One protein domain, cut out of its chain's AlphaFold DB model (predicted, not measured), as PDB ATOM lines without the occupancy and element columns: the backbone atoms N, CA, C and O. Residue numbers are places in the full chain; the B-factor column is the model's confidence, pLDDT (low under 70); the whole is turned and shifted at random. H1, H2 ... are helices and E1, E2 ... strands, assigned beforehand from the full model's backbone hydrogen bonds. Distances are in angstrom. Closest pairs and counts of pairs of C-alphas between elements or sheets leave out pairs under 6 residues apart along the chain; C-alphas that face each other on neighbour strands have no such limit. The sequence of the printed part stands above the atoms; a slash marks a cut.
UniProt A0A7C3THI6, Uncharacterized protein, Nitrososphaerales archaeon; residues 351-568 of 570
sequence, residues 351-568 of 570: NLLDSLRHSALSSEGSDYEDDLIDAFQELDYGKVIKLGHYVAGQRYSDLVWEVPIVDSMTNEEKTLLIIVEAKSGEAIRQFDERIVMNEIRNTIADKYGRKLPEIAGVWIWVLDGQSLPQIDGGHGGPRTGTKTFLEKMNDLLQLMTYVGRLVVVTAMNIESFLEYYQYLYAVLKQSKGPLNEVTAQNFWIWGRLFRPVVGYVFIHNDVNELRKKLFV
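AT A GLANCE: This is residues 351 to 568 of the 570 residues of an uncharacterized protein of Nitrososphaerales archaeon (UniProt A0A7C3THI6). A twisted sheet of six strands makes the core, with helices over both faces, H2 and H7 over one and H4 and H5 over the other: three layers. H1 packs on H2 and H7, and H8 runs side by side with H7. The printed part has 218 residues, with eight named helices and six named strands in the order H1 H2 E1 E2 E3 H3 H4 E4 H5 H6 E5 H7 E6 H8. The mixed sheet runs E1 E2 E3 E4 E5 E6; the class is mixed, helices and strands. The whole is compact, with a radius of gyration of the C-alphas of 16.5 A and spans of 49, 37 and 35 A.

IN THESE COORDINATES: H1, residues 351 to 361, begins with C-alpha 351 at (31.240, 143.079, -46.203). H2 is residues 365 to 378, 20.3 A long. E1 is 383 to 386, E2 399 to 406, and E3 413 to 423, 32.4 A long. H3 is 427 to 430, H4 433 to 448, 20.8 A, and E4 455 to 464, 26.4 A. H5 is 485 to 492, H6 495 to 499, E5 503 to 509, and H7 510 to 526, 24.1 A. E6 is 553 to 556; H8, 559 to 567, ends with C-alpha 567 at (41.172, 128.036, -60.589).

HOW THE PARTS SIT: E1, E2 and E3 form a meander, each strand the antiparallel neighbour of the one before; N 385 and O 400, and N 401 and O 418, are 2.8 A apart, within hydrogen-bond range. E3 to E6 are parallel neighbours, with N 419 and O 459, N 460 and O 504, and N 507 and O 554 each at 2.8 A. Strand-helix-strand units, parallel neighbour strands with helices between, are E3, H3 H4, E4 and E4, H5 H6, E5, right-handed crossovers, and E5, H7, E6, left-handed. H2 lies over E2 at a height over the sheet of 7.6 A. On the same face H7 stands up from the sheet, rising 43 degrees. On the opposite face are H3, H4 and H5; H4 runs slantwise to E3, at 37 degrees on the local plane. H1 and H2, a helical hairpin, touch at Ser 359 and Tyr 368, their closest C-alphas, 4.7 A. H7 and H8 touch at a shallow tilt of 16 degrees, closest at the C-alphas of Ser 512 and Val 559, 4.6 A. H6 touches H4 and only grazes the sheet. Every O i to N i+4 pair is within range in H1, H2 and H4 to H8; H3 is too short for one.

THE WHOLE: The C-alphas farthest apart, of Thr 480 and Lys 528, are 52.2 A apart. The printed part has no cut. The long links are E1 to E2, E4 to H5 and H7 to E6. Mean pLDDT of the printed part is 79.3; residues 470 to 482 and 532 to 552 are among those under 70.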
ATOM      1  N   ASN A 351      31.201 141.649 -46.502       87.69
ATOM      2  CA  ASN A 351      31.240 143.079 -46.203       87.69
ATOM      3  C   ASN A 351      32.552 143.733 -46.656       87.69
ATOM      4  O   ASN A 351      32.518 144.856 -47.139       87.69
ATOM      5  N   LEU A 352      33.678 143.022 -46.550       89.12
ATOM      6  CA  LEU A 352      34.974 143.505 -47.017       89.12
ATOM      7  C   LEU A 352      35.007 143.635 -48.547       89.12
ATOM      8  O   LEU A 352      35.414 144.665 -49.072       89.12
ATOM      9  N   LEU A 353      34.533 142.609 -49.268       90.31
ATOM     10  CA  LEU A 353      34.459 142.637 -50.735       90.31
ATOM     11  C   LEU A 353      33.495 143.717 -51.245       90.31
ATOM     12  O   LEU A 353      33.775 144.372 -52.247       90.31
ATOM     13  N   ASP A 354      32.360 143.887 -50.565       91.06
ATOM     14  CA  ASP A 354      31.358 144.889 -50.917       91.06
ATOM     15  C   ASP A 354      31.886 146.314 -50.673       91.06
ATOM     16  O   ASP A 354      31.658 147.183 -51.515       91.06
ATOM     17  N   SER A 355      32.633 146.537 -49.579       91.38
ATOM     18  CA  SER A 355      33.289 147.824 -49.289       91.38
ATOM     19  C   SER A 355      34.318 148.171 -50.359       91.38
ATOM     20  O   SER A 355      34.163 149.185 -51.034       91.38
ATOM     21  N   LEU A 356      35.255 147.251 -50.633       91.44
ATOM     22  CA  LEU A 356      36.262 147.398 -51.689       91.44
ATOM     23  C   LEU A 356      35.642 147.756 -53.038       91.44
ATOM     24  O   LEU A 356      36.129 148.641 -53.733       91.44
ATOM     25  N   ARG A 357      34.561 147.071 -53.435       93.38
ATOM     26  CA  ARG A 357      33.875 147.385 -54.692       93.38
ATOM     27  C   ARG A 357      33.281 148.792 -54.664       93.38
ATOM     28  O   ARG A 357      33.347 149.506 -55.664       93.38
ATOM     29  N   HIS A 358      32.649 149.164 -53.554       93.00
ATOM     30  CA  HIS A 358      31.979 150.449 -53.418       93.00
ATOM     31  C   HIS A 358      32.965 151.620 -53.466       93.00
ATOM     32  O   HIS A 358      32.763 152.539 -54.261       93.00
ATOM     33  N   SER A 359      34.041 151.566 -52.677       93.00
ATOM     34  CA  SER A 359      35.062 152.613 -52.625       93.00
ATOM     35  C   SER A 359      35.840 152.725 -53.936       93.00
ATOM     36  O   SER A 359      36.029 153.838 -54.432       93.00
ATOM     37  N   ALA A 360      36.168 151.599 -54.580       91.12
ATOM     38  CA  ALA A 360      36.811 151.580 -55.893       91.12
ATOM     39  C   ALA A 360      35.992 152.310 -56.970       91.12
ATOM     40  O   ALA A 360      36.552 153.010 -57.810       91.12
ATOM     41  N   LEU A 361      34.662 152.184 -56.947       90.69
ATOM     42  CA  LEU A 361      33.762 152.838 -57.906       90.69
ATOM     43  C   LEU A 361      33.400 154.283 -57.527       90.69
ATOM     44  O   LEU A 361      32.764 154.979 -58.325       90.69
ATOM     45  N   SER A 362      33.774 154.728 -56.327       89.81
ATOM     46  CA  SER A 362      33.500 156.075 -55.830       89.81
ATOM     47  C   SER A 362      34.458 157.121 -56.425       89.81
ATOM     48  O   SER A 362      35.419 156.791 -57.118       89.81
ATOM     49  N   SER A 363      34.196 158.406 -56.169       82.94
ATOM     50  CA  SER A 363      35.113 159.502 -56.519       82.94
ATOM     51  C   SER A 363      36.159 159.802 -55.439       82.94
ATOM     52  O   SER A 363      37.047 160.617 -55.682       82.94
ATOM     53  N   GLU A 364      36.050 159.184 -54.261       85.31
ATOM     54  CA  GLU A 364      36.931 159.430 -53.118       85.31
ATOM     55  C   GLU A 364      38.090 158.424 -53.148       85.31
ATOM     56  O   GLU A 364      37.915 157.228 -52.926       85.31
ATOM     57  N   GLY A 365      39.289 158.893 -53.504       84.12
ATOM     58  CA  GLY A 365      40.483 158.039 -53.605       84.12
ATOM     59  C   GLY A 365      40.961 157.499 -52.257       84.12
ATOM     60  O   GLY A 365      41.329 156.330 -52.172       84.12
ATOM     61  N   SER A 366      40.884 158.317 -51.202       88.12
ATOM     62  CA  SER A 366      41.321 157.948 -49.849       88.12
ATOM     63  C   SER A 366      40.557 156.750 -49.292       88.12
ATOM     64  O   SER A 366      41.167 155.858 -48.713       88.12
ATOM     65  N   ASP A 367      39.248 156.691 -49.534       89.44
ATOM     66  CA  ASP A 367      38.392 155.608 -49.040       89.44
ATOM     67  C   ASP A 367      38.761 154.271 -49.701       89.44
ATOM     68  O   ASP A 367      38.711 153.218 -49.070       89.44
ATOM     69  N   TYR A 368      39.178 154.303 -50.973       92.06
ATOM     70  CA  TYR A 368      39.629 153.100 -51.672       92.06
ATOM     71  C   TYR A 368      41.001 152.624 -51.179       92.06
ATOM     72  O   TYR A 368      41.218 151.420 -51.030       92.06
ATOM     73  N   GLU A 369      41.919 153.550 -50.887       91.25
ATOM     74  CA  GLU A 369      43.201 153.221 -50.254       91.25
ATOM     75  C   GLU A 369      42.989 152.550 -48.886       91.25
ATOM     76  O   GLU A 369      43.622 151.531 -48.597       91.25
ATOM     77  N   ASP A 370      42.070 153.083 -48.076       91.69
ATOM     78  CA  ASP A 370      41.746 152.564 -46.744       91.69
ATOM     79  C   ASP A 370      41.148 151.157 -46.792       91.69
ATOM     80  O   ASP A 370      41.645 150.254 -46.114       91.69
ATOM     81  N   ASP A 371      40.155 150.932 -47.656       92.81
ATOM     82  CA  ASP A 371      39.543 149.611 -47.826       92.81
ATOM     83  C   ASP A 371      40.550 148.568 -48.342       92.81
ATOM     84  O   ASP A 371      40.521 147.406 -47.923       92.81
ATOM     85  N   LEU A 372      41.468 148.960 -49.239       93.06
ATOM     86  CA  LEU A 372      42.550 148.084 -49.699       93.06
ATOM     87  C   LEU A 372      43.470 147.703 -48.547       93.06
ATOM     88  O   LEU A 372      43.797 146.526 -48.386       93.06
ATOM     89  N   ILE A 373      43.878 148.676 -47.737       92.50
ATOM     90  CA  ILE A 373      44.724 148.433 -46.573       92.50
ATOM     91  C   ILE A 373      44.052 147.450 -45.610       92.50
ATOM     92  O   ILE A 373      44.701 146.490 -45.188       92.50
ATOM     93  N   ASP A 374      42.776 147.660 -45.292       91.75
ATOM     94  CA  ASP A 374      42.019 146.782 -44.399       91.75
ATOM     95  C   ASP A 374      41.911 145.365 -44.980       91.75
ATOM     96  O   ASP A 374      42.089 144.376 -44.262       91.75
ATOM     97  N   ALA A 375      41.741 145.242 -46.298       92.44
ATOM     98  CA  ALA A 375      41.751 143.952 -46.973       92.44
ATOM     99  C   ALA A 375      43.107 143.240 -46.873       92.44
ATOM    100  O   ALA A 375      43.168 142.072 -46.491       92.44
ATOM    101  N   PHE A 376      44.223 143.920 -47.145       91.88
ATOM    102  CA  PHE A 376      45.543 143.300 -46.986       91.88
ATOM    103  C   PHE A 376      45.848 142.939 -45.525       91.88
ATOM    104  O   PHE A 376      46.524 141.942 -45.277       91.88
ATOM    105  N   GLN A 377      45.346 143.707 -44.553       90.88
ATOM    106  CA  GLN A 377      45.481 143.374 -43.132       90.88
ATOM    107  C   GLN A 377      44.672 142.126 -42.751       90.88
ATOM    108  O   GLN A 377      45.178 141.285 -42.008       90.88
ATOM    109  N   GLU A 378      43.476 141.944 -43.314       91.06
ATOM    110  CA  GLU A 378      42.627 140.763 -43.086       91.06
ATOM    111  C   GLU A 378      43.259 139.454 -43.605       91.06
ATOM    112  O   GLU A 378      42.979 138.358 -43.092       91.06
ATOM    113  N   LEU A 379      44.166 139.536 -44.589       88.69
ATOM    114  CA  LEU A 379      44.955 138.379 -45.025       88.69
ATOM    115  C   LEU A 379      45.792 137.792 -43.876       88.69
ATOM    116  O   LEU A 379      45.984 136.574 -43.848       88.69
ATOM    117  N   ASP A 380      46.182 138.610 -42.888       87.75
ATOM    118  CA  ASP A 380      47.031 138.241 -41.743       87.75
ATOM    119  C   ASP A 380      48.340 137.572 -42.190       87.75
ATOM    120  O   ASP A 380      48.732 136.499 -41.731       87.75
ATOM    121  N   TYR A 381      48.983 138.177 -43.190       87.75
ATOM    122  CA  TYR A 381      50.173 137.614 -43.806       87.75
ATOM    123  C   TYR A 381      51.141 138.695 -44.259       87.75
ATOM    124  O   TYR A 381      50.768 139.594 -45.007       87.75
ATOM    125  N   GLY A 382      52.404 138.590 -43.848       88.31
ATOM    126  CA  GLY A 382      53.402 139.614 -44.142       88.31
ATOM    127  C   GLY A 382      53.114 140.945 -43.442       88.31
ATOM    128  O   GLY A 382      52.364 141.009 -42.469       88.31
ATOM    129  N   LYS A 383      53.745 142.022 -43.914       92.56
ATOM    130  CA  LYS A 383      53.613 143.354 -43.310       92.56
ATOM    131  C   LYS A 383      53.050 144.358 -44.306       92.56
ATOM    132  O   LYS A 383      53.632 144.580 -45.361       92.56
ATOM    133  N   VAL A 384      51.953 145.010 -43.934       93.25
ATOM    134  CA  VAL A 384      51.320 146.077 -44.722       93.25
ATOM    135  C   VAL A 384      51.776 147.440 -44.200       93.25
ATOM    136  O   VAL A 384      51.701 147.710 -42.999       93.25
ATOM    137  N   ILE A 385      52.257 148.305 -45.090       91.75
ATOM    138  CA  ILE A 385      52.685 149.674 -44.800       91.75
ATOM    139  C   ILE A 385      51.759 150.650 -45.520       91.75
ATOM    140  O   ILE A 385      51.668 150.646 -46.747       91.75
ATOM    141  N   LYS A 386      51.110 151.509 -44.728       91.12
ATOM    142  CA  LYS A 386      50.228 152.583 -45.197       91.12
ATOM    143  C   LYS A 386      51.076 153.792 -45.608       91.12
ATOM    144  O   LYS A 386      51.927 154.227 -44.825       91.12
ATOM    145  N   LEU A 387      50.875 154.299 -46.820       88.44
ATOM    146  CA  LEU A 387      51.591 155.450 -47.371       88.44
ATOM    147  C   LEU A 387      50.560 156.439 -47.937       88.44
ATOM    148  O   LEU A 387      49.836 157.014 -47.130       88.44
ATOM    149  N   GLY A 388      50.484 156.650 -49.256       83.56
ATOM    150  CA  GLY A 388      49.413 157.417 -49.905       83.56
ATOM    151  C   GLY A 388      49.067 158.732 -49.201       83.56
ATOM    152  O   GLY A 388      49.948 159.529 -48.850       83.56
ATOM    153  N   HIS A 389      47.778 158.935 -48.928       80.62
ATOM    154  CA  HIS A 389      47.277 160.147 -48.271       80.62
ATOM    155  C   HIS A 389      47.689 160.312 -46.789       80.62
ATOM    156  O   HIS A 389      47.499 161.388 -46.217       80.62
ATOM    157  N   TYR A 390      48.306 159.302 -46.161       78.88
ATOM    158  CA  TYR A 390      48.768 159.358 -44.766       78.88
ATOM    159  C   TYR A 390      50.106 160.081 -44.575       78.88
ATOM    160  O   TYR A 390      50.492 160.374 -43.439       78.88
ATOM    161  N   VAL A 391      50.848 160.362 -45.653       79.06
ATOM    162  CA  VAL A 391      52.185 160.962 -45.565       79.06
ATOM    163  C   VAL A 391      52.197 162.365 -46.168       79.06
ATOM    164  O   VAL A 391      52.020 162.560 -47.367       79.06
ATOM    165  N   ALA A 392      52.455 163.371 -45.330       68.19
ATOM    166  CA  ALA A 392      52.539 164.766 -45.756       68.19
ATOM    167  C   ALA A 392      53.949 165.140 -46.261       68.19
ATOM    168  O   ALA A 392      54.958 164.755 -45.673       68.19
ATOM    169  N   GLY A 393      54.019 165.962 -47.314       65.69
ATOM    170  CA  GLY A 393      55.246 166.648 -47.755       65.69
ATOM    171  C   GLY A 393      56.019 165.994 -48.909       65.69
ATOM    172  O   GLY A 393      56.731 166.703 -49.616       65.69
ATOM    173  N   GLN A 394      55.839 164.696 -49.162       75.12
ATOM    174  CA  GLN A 394      56.440 163.981 -50.297       75.12
ATOM    175  C   GLN A 394      55.459 162.926 -50.813       75.12
ATOM    176  O   GLN A 394      54.794 162.271 -50.016       75.12
ATOM    177  N   ARG A 395      55.344 162.787 -52.139       81.31
ATOM    178  CA  ARG A 395      54.441 161.804 -52.751       81.31
ATOM    179  C   ARG A 395      55.090 160.420 -52.761       81.31
ATOM    180  O   ARG A 395      56.190 160.265 -53.303       81.31
ATOM    181  N   TYR A 396      54.396 159.463 -52.163       90.62
ATOM    182  CA  TYR A 396      54.728 158.043 -52.109       90.62
ATOM    183  C   TYR A 396      53.626 157.245 -52.804       90.62
ATOM    184  O   TYR A 396      52.556 157.791 -53.052       90.62
ATOM    185  N   SER A 397      53.892 155.970 -53.077       92.06
ATOM    186  CA  SER A 397      52.857 155.030 -53.513       92.06
ATOM    187  C   SER A 397      51.797 154.833 -52.435       92.06
ATOM    188  O   SER A 397      52.060 155.115 -51.266       92.06
ATOM    189  N   ASP A 398      50.626 154.328 -52.806       91.88
ATOM    190  CA  ASP A 398      49.464 154.281 -51.911       91.88
ATOM    191  C   ASP A 398      49.662 153.289 -50.752       91.88
ATOM    192  O   ASP A 398      49.510 153.634 -49.573       91.88
ATOM    193  N   LEU A 399      50.106 152.066 -51.061       94.06
ATOM    194  CA  LEU A 399      50.453 151.067 -50.045       94.06
ATOM    195  C   LEU A 399      51.607 150.158 -50.476       94.06
ATOM    196  O   LEU A 399      51.892 149.973 -51.663       94.06
ATOM    197  N   VAL A 400      52.248 149.543 -49.484       95.19
ATOM    198  CA  VAL A 400      53.268 148.512 -49.696       95.19
ATOM    199  C   VAL A 400      52.958 147.283 -48.851       95.19
ATOM    200  O   VAL A 400      52.681 147.400 -47.661       95.19
ATOM    201  N   TRP A 401      53.046 146.102 -49.450       94.25
ATOM    202  CA  TRP A 401      52.889 144.815 -48.785       94.25
ATOM    203  C   TRP A 401      54.184 143.997 -48.899       94.25
ATOM    204  O   TRP A 401      54.624 143.627 -49.986       94.25
ATOM    205  N   GLU A 402      54.827 143.754 -47.758       93.00
ATOM    206  CA  GLU A 402      56.021 142.917 -47.619       93.00
ATOM    207  C   GLU A 402      55.588 141.460 -47.423       93.00
ATOM    208  O   GLU A 402      55.095 141.093 -46.352       93.00
ATOM    209  N   VAL A 403      55.773 140.630 -48.448       89.56
ATOM    210  CA  VAL A 403      55.317 139.236 -48.462       89.56
ATOM    211  C   VAL A 403      56.493 138.295 -48.188       89.56
ATOM    212  O   VAL A 403      57.446 138.288 -48.974       89.56
ATOM    213  N   PRO A 404      56.458 137.487 -47.112       87.44
ATOM    214  CA  PRO A 404      57.467 136.462 -46.879       87.44
ATOM    215  C   PRO A 404      57.280 135.300 -47.862       87.44
ATOM    216  O   PRO A 404      56.176 134.776 -48.025       87.44
ATOM    217  N   ILE A 405      58.370 134.894 -48.508       82.12
ATOM    218  CA  ILE A 405      58.399 133.809 -49.494       82.12
ATOM    219  C   ILE A 405      59.561 132.852 -49.199       82.12
ATOM    220  O   ILE A 405      60.574 133.278 -48.649       82.12
ATOM    221  N   VAL A 406      59.435 131.579 -49.578       72.62
ATOM    222  CA  VAL A 406      60.557 130.631 -49.648       72.62
ATOM    223  C   VAL A 406      60.998 130.502 -51.099       72.62
ATOM    224  O   VAL A 406      60.179 130.255 -51.987       72.62
ATOM    225  N   ASP A 407      62.298 130.650 -51.321       64.69
ATOM    226  CA  ASP A 407      62.960 130.339 -52.581       64.69
ATOM    227  C   ASP A 407      62.831 128.834 -52.858       64.69
ATOM    228  O   ASP A 407      63.367 128.021 -52.112       64.69
ATOM    229  N   SER A 408      62.097 128.431 -53.892       53.53
ATOM    230  CA  SER A 408      61.863 127.010 -54.185       53.53
ATOM    231  C   SER A 408      63.124 126.258 -54.603       53.53
ATOM    232  O   SER A 408      63.183 125.033 -54.487       53.53
ATOM    233  N   MET A 409      64.145 126.992 -55.043       53.12
ATOM    234  CA  MET A 409      65.389 126.433 -55.548       53.12
ATOM    235  C   MET A 409      66.458 126.335 -54.457       53.12
ATOM    236  O   MET A 409      67.188 125.343 -54.409       53.12
ATOM    237  N   THR A 410      66.544 127.336 -53.568       56.72
ATOM    238  CA  THR A 410      67.544 127.377 -52.477       56.72
ATOM    239  C   THR A 410      66.980 127.064 -51.090       56.72
ATOM    240  O   THR A 410      67.743 126.824 -50.157       56.72
ATOM    241  N   ASN A 411      65.655 127.041 -50.943       61.25
ATOM    242  CA  ASN A 411      64.927 126.891 -49.681       61.25
ATOM    243  C   ASN A 411      65.192 128.018 -48.653       61.25
ATOM    244  O   ASN A 411      64.927 127.848 -47.464       61.25
ATOM    245  N   GLU A 412      65.711 129.169 -49.097       69.81
ATOM    246  CA  GLU A 412      65.927 130.360 -48.263       69.81
ATOM    247  C   GLU A 412      64.654 131.207 -48.123       69.81
ATOM    248  O   GLU A 412      63.913 131.402 -49.088       69.81
ATOM    249  N   GLU A 413      64.439 131.798 -46.947       78.44
ATOM    250  CA  GLU A 413      63.377 132.787 -46.740       78.44
ATOM    251  C   GLU A 413      63.785 134.164 -47.286       78.44
ATOM    252  O   GLU A 413      64.861 134.684 -46.982       78.44
ATOM    253  N   LYS A 414      62.909 134.773 -48.089       81.31
ATOM    254  CA  LYS A 414      63.099 136.099 -48.698       81.31
ATOM    255  C   LYS A 414      61.830 136.939 -48.589       81.31
ATOM    256  O   LYS A 414      60.774 136.464 -48.174       81.31
ATOM    257  N   THR A 415      61.923 138.211 -48.974       87.50
ATOM    258  CA  THR A 415      60.771 139.123 -49.027       87.50
ATOM    259  C   THR A 415      60.488 139.570 -50.457       87.50
ATOM    260  O   THR A 415      61.379 140.077 -51.142       87.50
ATOM    261  N   LEU A 416      59.238 139.425 -50.901       87.69
ATOM    262  CA  LEU A 416      58.720 140.097 -52.089       87.69
ATOM    263  C   LEU A 416      58.073 141.423 -51.682       87.69
ATOM    264  O   LEU A 416      57.291 141.468 -50.734       87.69
ATOM    265  N   LEU A 417      58.371 142.492 -52.420       91.81
ATOM    266  CA  LEU A 417      57.762 143.797 -52.192       91.81
ATOM    267  C   LEU A 417      56.627 144.041 -53.187       91.81
ATOM    268  O   LEU A 417      56.888 144.247 -54.370       91.81
ATOM    269  N   ILE A 418      55.381 144.054 -52.720       93.25
ATOM    270  CA  ILE A 418      54.225 144.417 -53.544       93.25
ATOM    271  C   ILE A 418      53.897 145.889 -53.293       93.25
ATOM    272  O   ILE A 418      53.647 146.280 -52.158       93.25
ATOM    273  N   ILE A 419      53.930 146.718 -54.334       95.12
ATOM    274  CA  ILE A 419      53.629 148.154 -54.263       95.12
ATOM    275  C   ILE A 419      52.335 148.392 -55.026       95.12
ATOM    276  O   ILE A 419      52.259 148.037 -56.200       95.12
ATOM    277  N   VAL A 420      51.328 148.975 -54.383       95.50
ATOM    278  CA  VAL A 420      50.010 149.169 -55.000       95.50
ATOM    279  C   VAL A 420      49.753 150.644 -55.258       95.50
ATOM    280  O   VAL A 420      50.023 151.495 -54.414       95.50
ATOM    281  N   GLU A 421      49.197 150.898 -56.435       94.88
ATOM    282  CA  GLU A 421      48.688 152.167 -56.925       94.88
ATOM    283  C   GLU A 421      47.196 152.005 -57.213       94.88
ATOM    284  O   GLU A 421      46.799 151.372 -58.196       94.88
ATOM    285  N   ALA A 422      46.367 152.562 -56.344       93.06
ATOM    286  CA  ALA A 422      44.920 152.521 -56.419       93.06
ATOM    287  C   ALA A 422      44.397 153.739 -57.188       93.06
ATOM    288  O   ALA A 422      44.871 154.866 -57.023       93.06
ATOM    289  N   LYS A 423      43.425 153.526 -58.075       92.06
ATOM    290  CA  LYS A 423      42.761 154.586 -58.842       92.06
ATOM    291  C   LYS A 423      41.254 154.340 -58.796       92.06
ATOM    292  O   LYS A 423      40.769 153.384 -59.394       92.06
ATOM    293  N   SER A 424      40.525 155.185 -58.067       90.69
ATOM    294  CA  SER A 424      39.069 155.084 -57.923       90.69
ATOM    295  C   SER A 424      38.313 155.797 -59.053       90.69
ATOM    296  O   SER A 424      38.835 156.693 -59.729       90.69
ATOM    297  N   GLY A 425      37.070 155.377 -59.283       87.25
ATOM    298  CA  GLY A 425      36.154 155.985 -60.242       87.25
ATOM    299  C   GLY A 425      36.716 156.000 -61.665       87.25
ATOM    300  O   GLY A 425      36.981 154.956 -62.253       87.25
ATOM    301  N   GLU A 426      36.886 157.197 -62.234       82.75
ATOM    302  CA  GLU A 426      37.447 157.388 -63.581       82.75
ATOM    303  C   GLU A 426      38.922 157.846 -63.571       82.75
ATOM    304  O   GLU A 426      39.460 158.227 -64.616       82.75
ATOM    305  N   ALA A 427      39.597 157.827 -62.412       85.19
ATOM    306  CA  ALA A 427      40.938 158.396 -62.242       85.19
ATOM    307  C   ALA A 427      42.003 157.727 -63.127       85.19
ATOM    308  O   ALA A 427      42.951 158.391 -63.562       85.19
ATOM    309  N   ILE A 428      41.827 156.447 -63.480       86.38
ATOM    310  CA  ILE A 428      42.741 155.737 -64.383       86.38
ATOM    311  C   ILE A 428      42.870 156.428 -65.744       86.38
ATOM    312  O   ILE A 428      43.936 156.371 -66.342       86.38
ATOM    313  N   ARG A 429      41.852 157.170 -66.214       80.00
ATOM    314  CA  ARG A 429      41.903 157.904 -67.496       80.00
ATOM    315  C   ARG A 429      43.003 158.967 -67.537       80.00
ATOM    316  O   ARG A 429      43.440 159.365 -68.617       80.00
ATOM    317  N   GLN A 430      43.434 159.438 -66.368       80.56
ATOM    318  CA  GLN A 430      44.485 160.439 -66.199       80.56
ATOM    319  C   GLN A 430      45.818 159.823 -65.750       80.56
ATOM    320  O   GLN A 430      46.719 160.553 -65.341       80.56
ATOM    321  N   PHE A 431      45.960 158.496 -65.829       86.31
ATOM    322  CA  PHE A 431      47.165 157.795 -65.395       86.31
ATOM    323  C   PHE A 431      48.418 158.314 -66.119       86.31
ATOM    324  O   PHE A 431      48.539 158.201 -67.346       86.31
ATOM    325  N   ASP A 432      49.368 158.842 -65.346       86.94
ATOM    326  CA  ASP A 432      50.688 159.277 -65.807       86.94
ATOM    327  C   ASP A 432      51.755 158.374 -65.184       86.94
ATOM    328  O   ASP A 432      52.038 158.444 -63.985       86.94
ATOM    329  N   GLU A 433      52.372 157.534 -66.014       89.81
ATOM    330  CA  GLU A 433      53.371 156.558 -65.586       89.81
ATOM    331  C   GLU A 433      54.587 157.216 -64.929       89.81
ATOM    332  O   GLU A 433      55.256 156.605 -64.102       89.81
ATOM    333  N   ARG A 434      54.883 158.478 -65.260       87.06
ATOM    334  CA  ARG A 434      56.053 159.191 -64.727       87.06
ATOM    335  C   ARG A 434      55.832 159.637 -63.294       87.06
ATOM    336  O   ARG A 434      56.786 159.652 -62.519       87.06
ATOM    337  N   ILE A 435      54.599 160.014 -62.962       89.50
ATOM    338  CA  ILE A 435      54.216 160.362 -61.593       89.50
ATOM    339  C   ILE A 435      54.341 159.109 -60.728       89.50
ATOM    340  O   ILE A 435      55.105 159.125 -59.766       89.50
ATOM    341  N   VAL A 436      53.748 158.003 -61.184       91.31
ATOM    342  CA  VAL A 436      53.815 156.705 -60.503       91.31
ATOM    343  C   VAL A 436      55.257 156.206 -60.358       91.31
ATOM    344  O   VAL A 436      55.675 155.818 -59.273       91.31
ATOM    345  N   MET A 437      56.087 156.284 -61.406       90.81
ATOM    346  CA  MET A 437      57.509 155.928 -61.292       90.81
ATOM    347  C   MET A 437      58.238 156.761 -60.235       90.81
ATOM    348  O   MET A 437      59.103 156.233 -59.537       90.81
ATOM    349  N   ASN A 438      57.938 158.055 -60.126       90.94
ATOM    350  CA  ASN A 438      58.564 158.915 -59.124       90.94
ATOM    351  C   ASN A 438      58.078 158.584 -57.708       90.94
ATOM    352  O   ASN A 438      58.895 158.531 -56.793       90.94
ATOM    353  N   GLU A 439      56.787 158.309 -57.532       92.44
ATOM    354  CA  GLU A 439      56.192 157.881 -56.259       92.44
ATOM    355  C   GLU A 439      56.790 156.553 -55.778       92.44
ATOM    356  O   GLU A 439      57.238 156.444 -54.631       92.44
ATOM    357  N   ILE A 440      56.946 155.586 -56.685       93.56
ATOM    358  CA  ILE A 440      57.606 154.309 -56.395       93.56
ATOM    359  C   ILE A 440      59.091 154.521 -56.070       93.56
ATOM    360  O   ILE A 440      59.599 153.948 -55.107       93.56
ATOM    361  N   ARG A 441      59.808 155.371 -56.820       92.31
ATOM    362  CA  ARG A 441      61.223 155.684 -56.535       92.31
ATOM    363  C   ARG A 441      61.409 156.308 -55.159       92.31
ATOM    364  O   ARG A 441      62.326 155.889 -54.456       92.31
ATOM    365  N   ASN A 442      60.552 157.254 -54.780       91.69
ATOM    366  CA  ASN A 442      60.558 157.874 -53.453       91.69
ATOM    367  C   ASN A 442      60.308 156.823 -52.368       91.69
ATOM    368  O   ASN A 442      61.056 156.730 -51.399       91.69
ATOM    369  N   THR A 443      59.302 155.970 -52.578       92.50
ATOM    370  CA  THR A 443      58.954 154.874 -51.664       92.50
ATOM    371  C   THR A 443      60.132 153.930 -51.457       92.50
ATOM    372  O   THR A 443      60.507 153.633 -50.322       92.50
ATOM    373  N   ILE A 444      60.776 153.505 -52.543       90.50
ATOM    374  CA  ILE A 444      61.920 152.598 -52.490       90.50
ATOM    375  C   ILE A 444      63.137 153.275 -51.855       90.50
ATOM    376  O   ILE A 444      63.756 152.679 -50.976       90.50
ATOM    377  N   ALA A 445      63.474 154.503 -52.256       88.25
ATOM    378  CA  ALA A 445      64.629 155.227 -51.728       88.25
ATOM    379  C   ALA A 445      64.541 155.403 -50.207       88.25
ATOM    380  O   ALA A 445      65.469 155.024 -49.487       88.25
ATOM    381  N   ASP A 446      63.406 155.909 -49.724       87.56
ATOM    382  CA  ASP A 446      63.275 156.365 -48.342       87.56
ATOM    383  C   ASP A 446      62.932 155.229 -47.373       87.56
ATOM    384  O   ASP A 446      63.339 155.261 -46.209       87.56
ATOM    385  N   LYS A 447      62.200 154.201 -47.829       86.88
ATOM    386  CA  LYS A 447      61.760 153.090 -46.965       86.88
ATOM    387  C   LYS A 447      62.598 151.822 -47.121       86.88
ATOM    388  O   LYS A 447      62.745 151.081 -46.149       86.88
ATOM    389  N   TYR A 448      63.169 151.582 -48.304       88.69
ATOM    390  CA  TYR A 448      63.743 150.279 -48.661       88.69
ATOM    391  C   TYR A 448      65.176 150.314 -49.182       88.69
ATOM    392  O   TYR A 448      65.773 149.249 -49.299       88.69
ATOM    393  N   GLY A 449      65.781 151.482 -49.421       82.94
ATOM    394  CA  GLY A 449      67.084 151.586 -50.090       82.94
ATOM    395  C   GLY A 449      68.195 150.725 -49.471       82.94
ATOM    396  O   GLY A 449      69.015 150.164 -50.190       82.94
ATOM    397  N   ARG A 450      68.189 150.545 -48.142       83.00
ATOM    398  CA  ARG A 450      69.153 149.683 -47.426       83.00
ATOM    399  C   ARG A 450      68.777 148.197 -47.391       83.00
ATOM    400  O   ARG A 450      69.654 147.378 -47.161       83.00
ATOM    401  N   LYS A 451      67.501 147.866 -47.598       83.94
ATOM    402  CA  LYS A 451      66.943 146.503 -47.559       83.94
ATOM    403  C   LYS A 451      66.793 145.869 -48.940       83.94
ATOM    404  O   LYS A 451      66.522 144.681 -49.030       83.94
ATOM    405  N   LEU A 452      67.000 146.630 -50.017       80.19
ATOM    406  CA  LEU A 452      66.987 146.114 -51.391       80.19
ATOM    407  C   LEU A 452      67.822 144.834 -51.592       80.19
ATOM    408  O   LEU A 452      67.365 143.969 -52.340       80.19
ATOM    409  N   PRO A 453      68.985 144.647 -50.927       76.44
ATOM    410  CA  PRO A 453      69.717 143.385 -50.970       76.44
ATOM    411  C   PRO A 453      68.892 142.149 -50.583       76.44
ATOM    412  O   PRO A 453      69.024 141.123 -51.244       76.44
ATOM    413  N   GLU A 454      68.029 142.289 -49.575       75.94
ATOM    414  CA  GLU A 454      67.207 141.241 -48.942       75.94
ATOM    415  C   GLU A 454      65.866 141.017 -49.669       75.94
ATOM    416  O   GLU A 454      65.159 140.040 -49.417       75.94
ATOM    417  N   ILE A 455      65.510 141.917 -50.590       83.00
ATOM    418  CA  ILE A 455      64.274 141.855 -51.371       83.00
ATOM    419  C   ILE A 455      64.509 141.014 -52.631       83.00
ATOM    420  O   ILE A 455      65.413 141.296 -53.424       83.00
ATOM    421  N   ALA A 456      63.669 139.997 -52.834       77.44
ATOM    422  CA  ALA A 456      63.732 139.089 -53.981       77.44
ATOM    423  C   ALA A 456      63.278 139.758 -55.291       77.44
ATOM    424  O   ALA A 456      63.825 139.486 -56.358       77.44
ATOM    425  N   GLY A 457      62.301 140.662 -55.213       84.12
ATOM    426  CA  GLY A 457      61.725 141.358 -56.360       84.12
ATOM    427  C   GLY A 457      60.743 142.449 -55.937       84.12
ATOM    428  O   GLY A 457      60.402 142.569 -54.759       84.12
ATOM    429  N   VAL A 458      60.292 143.243 -56.905       87.56
ATOM    430  CA  VAL A 458      59.237 144.245 -56.717       87.56
ATOM    431  C   VAL A 458      58.087 143.941 -57.669       87.56
ATOM    432  O   VAL A 458      58.293 143.732 -58.862       87.56
ATOM    433  N   TRP A 459      56.866 143.946 -57.157       89.44
ATOM    434  CA  TRP A 459      55.666 143.732 -57.947       89.44
ATOM    435  C   TRP A 459      54.723 144.920 -57.794       89.44
ATOM    436  O   TRP A 459      54.206 145.195 -56.719       89.44
ATOM    437  N   ILE A 460      54.535 145.655 -58.883       93.12
ATOM    438  CA  ILE A 460      53.725 146.864 -58.931       93.12
ATOM    439  C   ILE A 460      52.311 146.483 -59.353       93.12
ATOM    440  O   ILE A 460      52.118 145.906 -60.425       93.12
ATOM    441  N   TRP A 461      51.324 146.809 -58.529       93.75
ATOM    442  CA  TRP A 461      49.911 146.633 -58.841       93.75
ATOM    443  C   TRP A 461      49.284 147.977 -59.156       93.75
ATOM    444  O   TRP A 461      49.352 148.892 -58.347       93.75
ATOM    445  N   VAL A 462      48.641 148.082 -60.313       94.06
ATOM    446  CA  VAL A 462      47.810 149.232 -60.678       94.06
ATOM    447  C   VAL A 462      46.358 148.775 -60.640       94.06
ATOM    448  O   VAL A 462      45.919 148.008 -61.499       94.06
ATOM    449  N   LEU A 463      45.622 149.196 -59.617       93.12
ATOM    450  CA  LEU A 463      44.248 148.761 -59.380       93.12
ATOM    451  C   LEU A 463      43.277 149.861 -59.790       93.12
ATOM    452  O   LEU A 463      43.274 150.942 -59.206       93.12
ATOM    453  N   ASP A 464      42.441 149.570 -60.779       90.50
ATOM    454  CA  ASP A 464      41.426 150.489 -61.281       90.50
ATOM    455  C   ASP A 464      40.025 150.159 -60.755       90.50
ATOM    456  O   ASP A 464      39.649 148.994 -60.608       90.50
ATOM    457  N   GLY A 465      39.239 151.207 -60.533       82.88
ATOM    458  CA  GLY A 465      37.881 151.138 -60.026       82.88
ATOM    459  C   GLY A 465      36.836 150.614 -61.003       82.88
ATOM    460  O   GLY A 465      35.906 149.948 -60.566       82.88
ATOM    461  N   GLN A 466      36.953 150.880 -62.308       79.69
ATOM    462  CA  GLN A 466      35.896 150.549 -63.279       79.69
ATOM    463  C   GLN A 466      36.337 149.536 -64.331       79.69
ATOM    464  O   GLN A 466      35.846 148.408 -64.385       79.69
ATOM    465  N   SER A 467      37.212 149.961 -65.229       82.69
ATOM    466  CA  SER A 467      37.664 149.187 -66.369       82.69
ATOM    467  C   SER A 467      38.975 149.759 -66.874       82.69
ATOM    468  O   SER A 467      39.074 150.954 -67.176       82.69
ATOM    469  N   LEU A 468      39.949 148.878 -67.083       84.88
ATOM    470  CA  LEU A 468      41.215 149.280 -67.667       84.88
ATOM    471  C   LEU A 468      41.008 149.709 -69.132       84.88
ATOM    472  O   LEU A 468      40.193 149.099 -69.841       84.88
ATOM    473  N   PRO A 469      41.751 150.715 -69.620       79.19
ATOM    474  CA  PRO A 469      41.673 151.155 -71.012       79.19
ATOM    475  C   PRO A 469      41.990 150.012 -71.992       79.19
ATOM    476  O   PRO A 469      43.008 149.335 -71.848       79.19
ATOM    477  N   GLN A 470      41.130 149.795 -72.995       66.56
ATOM    478  CA  GLN A 470      41.338 148.779 -74.040       66.56
ATOM    479  C   GLN A 470      42.255 149.283 -75.174       66.56
ATOM    480  O   GLN A 470      42.458 150.483 -75.335       66.56
ATOM    481  N   ILE A 471      42.845 148.342 -75.921       57.09
ATOM    482  CA  ILE A 471      44.151 148.460 -76.602       57.09
ATOM    483  C   ILE A 471      44.234 149.455 -77.776       57.09
ATOM    484  O   ILE A 471      45.336 149.896 -78.083       57.09
ATOM    485  N   ASP A 472      43.142 149.928 -78.369       49.22
ATOM    486  CA  ASP A 472      43.236 150.732 -79.599       49.22
ATOM    487  C   ASP A 472      42.816 152.192 -79.389       49.22
ATOM    488  O   ASP A 472      41.709 152.619 -79.713       49.22
ATOM    489  N   GLY A 473      43.736 152.977 -78.827       52.12
ATOM    490  CA  GLY A 473      43.612 154.427 -78.692       52.12
ATOM    491  C   GLY A 473      44.642 155.009 -77.728       52.12
ATOM    492  O   GLY A 473      44.935 154.428 -76.684       52.12
ATOM    493  N   GLY A 474      45.216 156.165 -78.067       52.56
ATOM    494  CA  GLY A 474      46.155 156.844 -77.179       52.56
ATOM    495  C   GLY A 474      45.495 157.188 -75.839       52.56
ATOM    496  O   GLY A 474      44.433 157.808 -75.805       52.56
ATOM    497  N   HIS A 475      46.127 156.793 -74.735       58.09
ATOM    498  CA  HIS A 475      45.583 156.921 -73.389       58.09
ATOM    499  C   HIS A 475      46.088 158.201 -72.701       58.09
ATOM    500  O   HIS A 475      47.284 158.503 -72.732       58.09
ATOM    501  N   GLY A 476      45.163 158.953 -72.091       50.25
ATOM    502  CA  GLY A 476      45.290 160.353 -71.663       50.25
ATOM    503  C   GLY A 476      46.592 160.755 -70.960       50.25
ATOM    504  O   GLY A 476      47.214 159.988 -70.240       50.25
ATOM    505  N   GLY A 477      47.012 161.995 -71.189       50.91
ATOM    506  CA  GLY A 477      48.208 162.634 -70.643       50.91
ATOM    507  C   GLY A 477      48.360 164.025 -71.275       50.91
ATOM    508  O   GLY A 477      47.737 164.291 -72.302       50.91
ATOM    509  N   PRO A 478      49.157 164.943 -70.707       40.84
ATOM    510  CA  PRO A 478      49.126 166.364 -71.078       40.84
ATOM    511  C   PRO A 478      49.696 166.718 -72.472       40.84
ATOM    512  O   PRO A 478      49.884 167.900 -72.755       40.84
ATOM    513  N   ARG A 479      50.025 165.755 -73.351       49.34
ATOM    514  CA  ARG A 479      50.683 166.019 -74.650       49.34
ATOM    515  C   ARG A 479      50.157 165.165 -75.810       49.34
ATOM    516  O   ARG A 479      49.694 164.047 -75.619       49.34
ATOM    517  N   THR A 480      50.298 165.711 -77.019       39.16
ATOM    518  CA  THR A 480      50.059 165.075 -78.323       39.16
ATOM    519  C   THR A 480      51.071 163.951 -78.593       39.16
ATOM    520  O   THR A 480      52.276 164.173 -78.497       39.16
ATOM    521  N   GLY A 481      50.577 162.751 -78.923       55.53
ATOM    522  CA  GLY A 481      51.372 161.514 -79.041       55.53
ATOM    523  C   GLY A 481      51.150 160.552 -77.867       55.53
ATOM    524  O   GLY A 481      52.102 160.108 -77.235       55.53
ATOM    525  N   THR A 482      49.887 160.304 -77.515       67.81
ATOM    526  CA  THR A 482      49.479 159.559 -76.321       67.81
ATOM    527  C   THR A 482      49.859 158.079 -76.413       67.81
ATOM    528  O   THR A 482      49.341 157.359 -77.264       67.81
ATOM    529  N   LYS A 483      50.735 157.627 -75.502       75.12
ATOM    530  CA  LYS A 483      51.040 156.204 -75.293       75.12
ATOM    531  C   LYS A 483      49.768 155.432 -74.960       75.12
ATOM    532  O   LYS A 483      48.893 155.936 -74.250       75.12
ATOM    533  N   THR A 484      49.683 154.201 -75.431       82.31
ATOM    534  CA  THR A 484      48.677 153.236 -74.988       82.31
ATOM    535  C   THR A 484      48.874 152.910 -73.507       82.31
ATOM    536  O   THR A 484      49.958 153.076 -72.941       82.31
ATOM    537  N   PHE A 485      47.822 152.427 -72.847       84.44
ATOM    538  CA  PHE A 485      47.921 152.009 -71.447       84.44
ATOM    539  C   PHE A 485      48.951 150.882 -71.255       84.44
ATOM    540  O   PHE A 485      49.723 150.910 -70.300       84.44
ATOM    541  N   LEU A 486      49.048 149.954 -72.213       84.25
ATOM    542  CA  LEU A 486      50.054 148.892 -72.201       84.25
ATOM    543  C   LEU A 486      51.487 149.439 -72.312       84.25
ATOM    544  O   LEU A 486      52.366 148.983 -71.584       84.25
ATOM    545  N   GLU A 487      51.744 150.421 -73.178       81.62
ATOM    546  CA  GLU A 487      53.063 151.072 -73.266       81.62
ATOM    547  C   GLU A 487      53.444 151.741 -71.941       81.62
ATOM    548  O   GLU A 487      54.565 151.573 -71.468       81.62
ATOM    549  N   LYS A 488      52.488 152.410 -71.286       87.88
ATOM    550  CA  LYS A 488      52.697 153.014 -69.962       87.88
ATOM    551  C   LYS A 488      53.025 151.985 -68.881       87.88
ATOM    552  O   LYS A 488      53.896 152.235 -68.054       87.88
ATOM    553  N   MET A 489      52.361 150.826 -68.884       88.50
ATOM    554  CA  MET A 489      52.698 149.727 -67.970       88.50
ATOM    555  C   MET A 489      54.097 149.166 -68.249       88.50
ATOM    556  O   MET A 489      54.846 148.897 -67.314       88.50
ATOM    557  N   ASN A 490      54.480 149.033 -69.522       82.25
ATOM    558  CA  ASN A 490      55.831 148.608 -69.894       82.25
ATOM    559  C   ASN A 490      56.900 149.618 -69.454       82.25
ATOM    560  O   ASN A 490      57.978 149.209 -69.034       82.25
ATOM    561  N   ASP A 491      56.612 150.919 -69.482       86.69
ATOM    562  CA  ASP A 491      57.554 151.931 -68.995       86.69
ATOM    563  C   ASP A 491      57.844 151.814 -67.498       86.69
ATOM    564  O   ASP A 491      58.964 152.102 -67.074       86.69
ATOM    565  N   LEU A 492      56.895 151.324 -66.692       85.06
ATOM    566  CA  LEU A 492      57.145 151.057 -65.274       85.06
ATOM    567  C   LEU A 492      58.252 150.007 -65.073       85.06
ATOM    568  O   LEU A 492      58.964 150.061 -64.069       85.06
ATOM    569  N   LEU A 493      58.493 149.112 -66.042       81.50
ATOM    570  CA  LEU A 493      59.609 148.158 -65.981       81.50
ATOM    571  C   LEU A 493      60.981 148.839 -65.971       81.50
ATOM    572  O   LEU A 493      61.951 148.235 -65.518       81.50
ATOM    573  N   GLN A 494      61.093 150.103 -66.393       80.88
ATOM    574  CA  GLN A 494      62.346 150.861 -66.283       80.88
ATOM    575  C   GLN A 494      62.814 150.995 -64.824       80.88
ATOM    576  O   GLN A 494      64.011 151.165 -64.569       80.88
ATOM    577  N   LEU A 495      61.904 150.852 -63.851       81.06
ATOM    578  CA  LEU A 495      62.243 150.777 -62.431       81.06
ATOM    579  C   LEU A 495      63.178 149.607 -62.117       81.06
ATOM    580  O   LEU A 495      63.979 149.725 -61.199       81.06
ATOM    581  N   MET A 496      63.181 148.534 -62.910       79.38
ATOM    582  CA  MET A 496      64.098 147.401 -62.747       79.38
ATOM    583  C   MET A 496      65.567 147.845 -62.726       79.38
ATOM    584  O   MET A 496      66.349 147.391 -61.892       79.38
ATOM    585  N   THR A 497      65.922 148.811 -63.582       71.75
ATOM    586  CA  THR A 497      67.278 149.384 -63.635       71.75
ATOM    587  C   THR A 497      67.598 150.196 -62.378       71.75
ATOM    588  O   THR A 497      68.730 150.190 -61.908       71.75
ATOM    589  N   TYR A 498      66.602 150.889 -61.822       78.94
ATOM    590  CA  TYR A 498      66.759 151.702 -60.616       78.94
ATOM    591  C   TYR A 498      66.870 150.847 -59.348       78.94
ATOM    592  O   TYR A 498      67.703 151.112 -58.488       78.94
ATOM    593  N   VAL A 499      66.031 149.817 -59.238       78.56
ATOM    594  CA  VAL A 499      65.939 148.953 -58.055       78.56
ATOM    595  C   VAL A 499      67.057 147.903 -58.045       78.56
ATOM    596  O   VAL A 499      67.437 147.415 -56.982       78.56
ATOM    597  N   GLY A 500      67.595 147.533 -59.214       68.06
ATOM    598  CA  GLY A 500      68.564 146.439 -59.332       68.06
ATOM    599  C   GLY A 500      67.958 145.080 -58.956       68.06
ATOM    600  O   GLY A 500      68.666 144.174 -58.515       68.06
ATOM    601  N   ARG A 501      66.633 144.965 -59.071       76.50
ATOM    602  CA  ARG A 501      65.815 143.775 -58.815       76.50
ATOM    603  C   ARG A 501      64.764 143.673 -59.899       76.50
ATOM    604  O   ARG A 501      64.431 144.677 -60.527       76.50
ATOM    605  N   LEU A 502      64.238 142.472 -60.102       75.62
ATOM    606  CA  LEU A 502      63.183 142.263 -61.079       75.62
ATOM    607  C   LEU A 502      61.912 142.987 -60.651       75.62
ATOM    608  O   LEU A 502      61.509 142.935 -59.489       75.62
ATOM    609  N   VAL A 503      61.335 143.693 -61.618       81.06
ATOM    610  CA  VAL A 503      60.087 144.429 -61.487       81.06
ATOM    611  C   VAL A 503      59.057 143.755 -62.370       81.06
ATOM    612  O   VAL A 503      59.316 143.509 -63.549       81.06
ATOM    613  N   VAL A 504      57.894 143.481 -61.797       82.44
ATOM    614  CA  VAL A 504      56.712 143.032 -62.528       82.44
ATOM    615  C   VAL A 504      55.605 144.050 -62.341       82.44
ATOM    616  O   VAL A 504      55.525 144.695 -61.298       82.44
ATOM    617  N   VAL A 505      54.754 144.200 -63.350       85.94
ATOM    618  CA  VAL A 505      53.637 145.140 -63.335       85.94
ATOM    619  C   VAL A 505      52.353 144.385 -63.637       85.94
ATOM    620  O   VAL A 505      52.249 143.715 -64.662       85.94
ATOM    621  N   THR A 506      51.356 144.515 -62.771       89.31
ATOM    622  CA  THR A 506      50.023 143.955 -62.995       89.31
ATOM    623  C   THR A 506      48.982 145.048 -62.867       89.31
ATOM    624  O   THR A 506      48.885 145.695 -61.830       89.31
ATOM    625  N   ALA A 507      48.175 145.231 -63.905       90.38
ATOM    626  CA  ALA A 507      47.001 146.083 -63.860       90.38
ATOM    627  C   ALA A 507      45.735 145.226 -63.753       90.38
ATOM    628  O   ALA A 507      45.566 144.271 -64.516       90.38
ATOM    629  N   MET A 508      44.841 145.570 -62.827       92.00
ATOM    630  CA  MET A 508      43.563 144.881 -62.613       92.00
ATOM    631  C   MET A 508      42.428 145.897 -62.508       92.00
ATOM    632  O   MET A 508      42.582 146.914 -61.839       92.00
ATOM    633  N   ASN A 509      41.283 145.611 -63.131       91.50
ATOM    634  CA  ASN A 509      40.037 146.265 -62.722       91.50
ATOM    635  C   ASN A 509      39.531 145.659 -61.404       91.50
ATOM    636  O   ASN A 509      39.950 144.560 -61.021       91.50
ATOM    637  N   ILE A 510      38.611 146.349 -60.729       92.75
ATOM    638  CA  ILE A 510      38.119 145.928 -59.415       92.75
ATOM    639  C   ILE A 510      37.550 144.508 -59.423       92.75
ATOM    640  O   ILE A 510      37.837 143.724 -58.528       92.75
ATOM    641  N   GLU A 511      36.814 144.118 -60.463       91.50
ATOM    642  CA  GLU A 511      36.224 142.778 -60.562       91.50
ATOM    643  C   GLU A 511      37.290 141.678 -60.621       91.50
ATOM    644  O   GLU A 511      37.191 140.656 -59.940       91.50
ATOM    645  N   SER A 512      38.343 141.910 -61.404       90.12
ATOM    646  CA  SER A 512      39.488 141.010 -61.511       90.12
ATOM    647  C   SER A 512      40.276 140.969 -60.202       90.12
ATOM    648  O   SER A 512      40.670 139.894 -59.750       90.12
ATOM    649  N   PHE A 513      40.452 142.123 -59.552       92.19
ATOM    650  CA  PHE A 513      41.117 142.202 -58.258       92.19
ATOM    651  C   PHE A 513      40.345 141.457 -57.164       92.19
ATOM    652  O   PHE A 513      40.951 140.686 -56.432       92.19
ATOM    653  N   LEU A 514      39.020 141.603 -57.076       91.62
ATOM    654  CA  LEU A 514      38.201 140.891 -56.086       91.62
ATOM    655  C   LEU A 514      38.266 139.372 -56.272       91.62
ATOM    656  O   LEU A 514      38.269 138.624 -55.293       91.62
ATOM    657  N   GLU A 515      38.315 138.892 -57.514       87.94
ATOM    658  CA  GLU A 515      38.503 137.468 -57.802       87.94
ATOM    659  C   GLU A 515      39.898 136.993 -57.374       87.94
ATOM    660  O   GLU A 515      40.040 135.954 -56.725       87.94
ATOM    661  N   TYR A 516      40.928 137.782 -57.679       87.38
ATOM    662  CA  TYR A 516      42.296 137.482 -57.273       87.38
ATOM    663  C   TYR A 516      42.486 137.527 -55.752       87.38
ATOM    664  O   TYR A 516      43.132 136.655 -55.177       87.38
ATOM    665  N   TYR A 517      41.867 138.490 -55.078       89.81
ATOM    666  CA  TYR A 517      41.887 138.615 -53.629       89.81
ATOM    667  C   TYR A 517      41.210 137.416 -52.955       89.81
ATOM    668  O   TYR A 517      41.734 136.881 -51.983       89.81
ATOM    669  N   GLN A 518      40.090 136.924 -53.498       87.56
ATOM    670  CA  GLN A 518      39.464 135.686 -53.016       87.56
ATOM    671  C   GLN A 518      40.399 134.478 -53.148       87.56
ATOM    672  O   GLN A 518      40.485 133.670 -52.223       87.56
ATOM    673  N   TYR A 519      41.121 134.369 -54.268       84.81
ATOM    674  CA  TYR A 519      42.155 133.350 -54.446       84.81
ATOM    675  C   TYR A 519      43.270 133.484 -53.396       84.81
ATOM    676  O   TYR A 519      43.583 132.511 -52.710       84.81
ATOM    677  N   LEU A 520      43.826 134.688 -53.223       84.81
ATOM    678  CA  LEU A 520      44.883 134.959 -52.246       84.81
ATOM    679  C   LEU A 520      44.444 134.639 -50.820       84.81
ATOM    680  O   LEU A 520      45.167 133.961 -50.095       84.81
ATOM    681  N   TYR A 521      43.244 135.072 -50.436       87.62
ATOM    682  CA  TYR A 521      42.659 134.774 -49.135       87.62
ATOM    683  C   TYR A 521      42.586 133.261 -48.898       87.62
ATOM    684  O   TYR A 521      42.975 132.774 -47.835       87.62
ATOM    685  N   ALA A 522      42.144 132.495 -49.901       82.88
ATOM    686  CA  ALA A 522      42.062 131.046 -49.792       82.88
ATOM    687  C   ALA A 522      43.431 130.378 -49.631       82.88
ATOM    688  O   ALA A 522      43.598 129.545 -48.739       82.88
ATOM    689  N   VAL A 523      44.407 130.773 -50.451       78.75
ATOM    690  CA  VAL A 523      45.779 130.250 -50.394       78.75
ATOM    691  C   VAL A 523      46.430 130.555 -49.045       78.75
ATOM    692  O   VAL A 523      46.967 129.659 -48.394       78.75
ATOM    693  N   LEU A 524      46.347 131.805 -48.591       82.94
ATOM    694  CA  LEU A 524      47.029 132.261 -47.381       82.94
ATOM    695  C   LEU A 524      46.444 131.653 -46.110       82.94
ATOM    696  O   LEU A 524      47.200 131.224 -45.245       82.94
ATOM    697  N   LYS A 525      45.115 131.528 -46.008       83.62
ATOM    698  CA  LYS A 525      44.485 130.876 -44.846       83.62
ATOM    699  C   LYS A 525      44.706 129.356 -44.815       83.62
ATOM    700  O   LYS A 525      44.501 128.738 -43.772       83.62
ATOM    701  N   GLN A 526      45.102 128.742 -45.934       73.31
ATOM    702  CA  GLN A 526      45.442 127.314 -46.012       73.31
ATOM    703  C   GLN A 526      46.931 127.039 -45.796       73.31
ATOM    704  O   GLN A 526      47.285 125.957 -45.320       73.31
ATOM    705  N   SER A 527      47.801 127.997 -46.121       69.12
ATOM    706  CA  SER A 527      49.238 127.866 -45.906       69.12
ATOM    707  C   SER A 527      49.589 127.949 -44.417       69.12
ATOM    708  O   SER A 527      49.073 128.785 -43.681       69.12
ATOM    709  N   LYS A 528      50.499 127.080 -43.958       62.31
ATOM    710  CA  LYS A 528      51.054 127.105 -42.589       62.31
ATOM    711  C   LYS A 528      52.472 127.695 -42.523       62.31
ATOM    712  O   LYS A 528      53.110 127.585 -41.480       62.31
ATOM    713  N   GLY A 529      52.975 128.284 -43.612       68.56
ATOM    714  CA  GLY A 529      54.344 128.806 -43.712       68.56
ATOM    715  C   GLY A 529      54.530 129.871 -44.807       68.56
ATOM    716  O   GLY A 529      53.535 130.335 -45.384       68.56
ATOM    717  N   PRO A 530      55.783 130.287 -45.086       68.88
ATOM    718  CA  PRO A 530      56.072 131.256 -46.136       68.88
ATOM    719  C   PRO A 530      55.624 130.735 -47.519       68.88
ATOM    720  O   PRO A 530      55.638 129.526 -47.763       68.88
ATOM    721  N   LEU A 531      55.175 131.626 -48.405       72.19
ATOM    722  CA  LEU A 531      54.636 131.249 -49.711       72.19
ATOM    723  C   LEU A 531      55.756 130.705 -50.593       72.19
ATOM    724  O   LEU A 531      56.870 131.213 -50.578       72.19
ATOM    725  N   ASN A 532      55.456 129.688 -51.389       65.75
ATOM    726  CA  ASN A 532      56.408 129.102 -52.325       65.75
ATOM    727  C   ASN A 532      55.704 128.685 -53.616       65.75
ATOM    728  O   ASN A 532      54.480 128.795 -53.753       65.75
ATOM    729  N   GLU A 533      56.480 128.155 -54.558       56.38
ATOM    730  CA  GLU A 533      55.964 127.738 -55.864       56.38
ATOM    731  C   GLU A 533      55.046 126.528 -55.791       56.38
ATOM    732  O   GLU A 533      54.499 126.127 -56.797       56.38
ATOM    733  N   VAL A 534      54.862 125.905 -54.634       56.00
ATOM    734  CA  VAL A 534      53.898 124.815 -54.471       56.00
ATOM    735  C   VAL A 534      52.580 125.367 -53.937       56.00
ATOM    736  O   VAL A 534      51.514 124.901 -54.322       56.00
ATOM    737  N   THR A 535      52.629 126.388 -53.084       61.59
ATOM    738  CA  THR A 535      51.452 126.930 -52.391       61.59
ATOM    739  C   THR A 535      50.767 128.076 -53.140       61.59
ATOM    740  O   THR A 535      49.554 128.218 -53.006       61.59
ATOM    741  N   ALA A 536      51.483 128.857 -53.961       63.47
ATOM    742  CA  ALA A 536      50.934 130.022 -54.673       63.47
ATOM    743  C   ALA A 536      51.472 130.147 -56.112       63.47
ATOM    744  O   ALA A 536      52.343 130.966 -56.403       63.47
ATOM    745  N   GLN A 537      50.962 129.331 -57.036       54.28
ATOM    746  CA  GLN A 537      51.556 129.169 -58.370       54.28
ATOM    747  C   GLN A 537      51.095 130.105 -59.467       54.28
ATOM    748  O   GLN A 537      51.790 130.222 -60.472       54.28
ATOM    749  N   ASN A 538      49.931 130.735 -59.326       54.69
ATOM    750  CA  ASN A 538      49.187 131.179 -60.505       54.69
ATOM    751  C   ASN A 538      49.842 132.285 -61.339       54.69
ATOM    752  O   ASN A 538      49.278 132.644 -62.367       54.69
ATOM    753  N   PHE A 539      51.030 132.774 -60.965       49.81
ATOM    754  CA  PHE A 539      51.811 133.688 -61.797       49.81
ATOM    755  C   PHE A 539      53.348 133.635 -61.601       49.81
ATOM    756  O   PHE A 539      54.051 134.270 -62.393       49.81
ATOM    757  N   TRP A 540      53.899 132.913 -60.608       56.41
ATOM    758  CA  TRP A 540      55.271 133.169 -60.118       56.41
ATOM    759  C   TRP A 540      56.127 131.926 -59.877       56.41
ATOM    760  O   TRP A 540      55.667 130.944 -59.296       56.41
ATOM    761  N   ILE A 541      57.413 132.055 -60.216       46.38
ATOM    762  CA  ILE A 541      58.499 131.240 -59.665       46.38
ATOM    763  C   ILE A 541      59.168 132.061 -58.566       46.38
ATOM    764  O   ILE A 541      59.691 133.157 -58.813       46.38
ATOM    765  N   TRP A 542      59.131 131.538 -57.346       51.16
ATOM    766  CA  TRP A 542      59.630 132.218 -56.158       51.16
ATOM    767  C   TRP A 542      61.091 131.828 -55.947       51.16
ATOM    768  O   TRP A 542      61.384 130.700 -55.577       51.16
ATOM    769  N   GLY A 543      62.014 132.755 -56.198       42.44
ATOM    770  CA  GLY A 543      63.433 132.544 -55.925       42.44
ATOM    771  C   GLY A 543      64.258 133.819 -56.064       42.44
ATOM    772  O   GLY A 543      63.696 134.902 -56.248       42.44
ATOM    773  N   ARG A 544      65.595 133.704 -56.023       36.03
ATOM    774  CA  ARG A 544      66.565 134.821 -56.162       36.03
ATOM    775  C   ARG A 544      66.336 135.694 -57.409       36.03
ATOM    776  O   ARG A 544      66.849 136.807 -57.489       36.03
ATOM    777  N   LEU A 545      65.557 135.189 -58.362       38.75
ATOM    778  CA  LEU A 545      65.241 135.818 -59.627       38.75
ATOM    779  C   LEU A 545      63.757 136.147 -59.820       38.75
ATOM    780  O   LEU A 545      63.451 136.405 -60.962       38.75
ATOM    781  N   PHE A 546      62.852 136.115 -58.828       48.81
ATOM    782  CA  PHE A 546      61.416 136.482 -58.971       48.81
ATOM    783  C   PHE A 546      60.917 136.578 -60.436       48.81
ATOM    784  O   PHE A 546      60.870 137.669 -61.020       48.81
ATOM    785  N   ARG A 547      60.684 135.424 -61.083       53.00
ATOM    786  CA  ARG A 547      60.425 135.375 -62.532       53.00
ATOM    787  C   ARG A 547      58.954 135.137 -62.815       53.00
ATOM    788  O   ARG A 547      58.384 134.186 -62.274       53.00
ATOM    789  N   PRO A 548      58.341 135.947 -63.689       50.62
ATOM    790  CA  PRO A 548      57.009 135.645 -64.163       50.62
ATOM    791  C   PRO A 548      57.030 134.420 -65.077       50.62
ATOM    792  O   PRO A 548      57.942 134.255 -65.886       50.62
ATOM    793  N   VAL A 549      55.977 133.610 -65.013       48.94
ATOM    794  CA  VAL A 549      55.840 132.412 -65.860       48.94
ATOM    795  C   VAL A 549      55.626 132.772 -67.342       48.94
ATOM    796  O   VAL A 549      56.021 132.014 -68.222       48.94
ATOM    797  N   VAL A 550      55.017 133.930 -67.639       48.03
ATOM    798  CA  VAL A 550      54.521 134.248 -68.999       48.03
ATOM    799  C   VAL A 550      54.926 135.643 -69.519       48.03
ATOM    800  O   VAL A 550      54.823 135.895 -70.716       48.03
ATOM    801  N   GLY A 551      55.411 136.559 -68.670       59.75
ATOM    802  CA  GLY A 551      55.824 137.914 -69.083       59.75
ATOM    803  C   GLY A 551      55.911 138.922 -67.931       59.75
ATOM    804  O   GLY A 551      55.474 138.637 -66.833       59.75
ATOM    805  N   TYR A 552      56.475 140.114 -68.140       67.81
ATOM    806  CA  TYR A 552      56.711 141.086 -67.048       67.81
ATOM    807  C   TYR A 552      55.577 142.101 -66.830       67.81
ATOM    808  O   TYR A 552      55.595 142.840 -65.846       67.81
ATOM    809  N   VAL A 553      54.596 142.142 -67.735       74.56
ATOM    810  CA  VAL A 553      53.425 143.019 -67.648       74.56
ATOM    811  C   VAL A 553      52.164 142.200 -67.864       74.56
ATOM    812  O   VAL A 553      52.046 141.498 -68.868       74.56
ATOM    813  N   PHE A 554      51.207 142.331 -66.950       82.38
ATOM    814  CA  PHE A 554      49.918 141.654 -67.010       82.38
ATOM    815  C   PHE A 554      48.780 142.662 -66.915       82.38
ATOM    816  O   PHE A 554      48.794 143.546 -66.064       82.38
ATOM    817  N   ILE A 555      47.777 142.521 -67.777       83.38
ATOM    818  CA  ILE A 555      46.567 143.346 -67.759       83.38
ATOM    819  C   ILE A 555      45.376 142.401 -67.645       83.38
ATOM    820  O   ILE A 555      45.123 141.600 -68.544       83.38
ATOM    821  N   HIS A 556      44.647 142.493 -66.536       86.94
ATOM    822  CA  HIS A 556      43.469 141.680 -66.264       86.94
ATOM    823  C   HIS A 556      42.235 142.574 -66.202       86.94
ATOM    824  O   HIS A 556      41.975 143.258 -65.211       86.94
ATOM    825  N   ASN A 557      41.494 142.580 -67.307       84.94
ATOM    826  CA  ASN A 557      40.249 143.333 -67.452       84.94
ATOM    827  C   ASN A 557      39.024 142.408 -67.610       84.94
ATOM    828  O   ASN A 557      37.891 142.880 -67.567       84.94
ATOM    829  N   ASP A 558      39.236 141.098 -67.783       83.88
ATOM    830  CA  ASP A 558      38.184 140.078 -67.855       83.88
ATOM    831  C   ASP A 558      38.302 139.112 -66.666       83.88
ATOM    832  O   ASP A 558      39.203 138.270 -66.594       83.88
ATOM    833  N   VAL A 559      37.345 139.218 -65.742       84.75
ATOM    834  CA  VAL A 559      37.264 138.377 -64.541       84.75
ATOM    835  C   VAL A 559      37.084 136.893 -64.873       84.75
ATOM    836  O   VAL A 559      37.568 136.038 -64.137       84.75
ATOM    837  N   ASN A 560      36.421 136.548 -65.981       80.88
ATOM    838  CA  ASN A 560      36.201 135.154 -66.362       80.88
ATOM    839  C   ASN A 560      37.475 134.530 -66.925       80.88
ATOM    840  O   ASN A 560      37.760 133.362 -66.655       80.88
ATOM    841  N   GLU A 561      38.245 135.295 -67.701       77.81
ATOM    842  CA  GLU A 561      39.564 134.868 -68.163       77.81
ATOM    843  C   GLU A 561      40.513 134.679 -66.975       77.81
ATOM    844  O   GLU A 561      41.186 133.651 -66.876       77.81
ATOM    845  N   LEU A 562      40.513 135.627 -66.033       78.94
ATOM    846  CA  LEU A 562      41.316 135.530 -64.822       78.94
ATOM    847  C   LEU A 562      40.895 134.333 -63.959       78.94
ATOM    848  O   LEU A 562      41.746 133.540 -63.578       78.94
ATOM    849  N   ARG A 563      39.595 134.124 -63.719       75.69
ATOM    850  CA  ARG A 563      39.086 132.967 -62.963       75.69
ATOM    851  C   ARG A 563      39.532 131.638 -63.576       75.69
ATOM    852  O   ARG A 563      39.895 130.727 -62.837       75.69
ATOM    853  N   LYS A 564      39.559 131.527 -64.911       69.50
ATOM    854  CA  LYS A 564      40.111 130.343 -65.593       69.50
ATOM    855  C   LYS A 564      41.595 130.159 -65.273       69.50
ATOM    856  O   LYS A 564      41.991 129.054 -64.946       69.50
ATOM    857  N   LYS A 565      42.391 131.232 -65.298       66.44
ATOM    858  CA  LYS A 565      43.823 131.187 -64.946       66.44
ATOM    859  C   LYS A 565      44.076 130.899 -63.460       66.44
ATOM    860  O   LYS A 565      45.100 130.320 -63.131       66.44
ATOM    861  N   LEU A 566      43.171 131.311 -62.570       63.69
ATOM    862  CA  LEU A 566      43.335 131.169 -61.119       63.69
ATOM    863  C   LEU A 566      42.868 129.814 -60.561       63.69
ATOM    864  O   LEU A 566      43.376 129.357 -59.541       63.69
ATOM    865  N   PHE A 567      41.862 129.192 -61.177       54.03
ATOM    866  CA  PHE A 567      41.172 128.036 -60.589       54.03
ATOM    867  C   PHE A 567      41.080 126.818 -61.516       54.03
ATOM    868  O   PHE A 567      40.512 125.800 -61.119       54.03
ATOM    869  N   VAL A 568      41.628 126.891 -62.733       40.94
ATOM    870  CA  VAL A 568      41.759 125.743 -63.640       40.94
ATOM    871  C   VAL A 568      43.249 125.406 -63.758       40.94
ATOM    872  O   VAL A 568      44.019 126.292 -64.123       40.94
TER     873      VAL A 568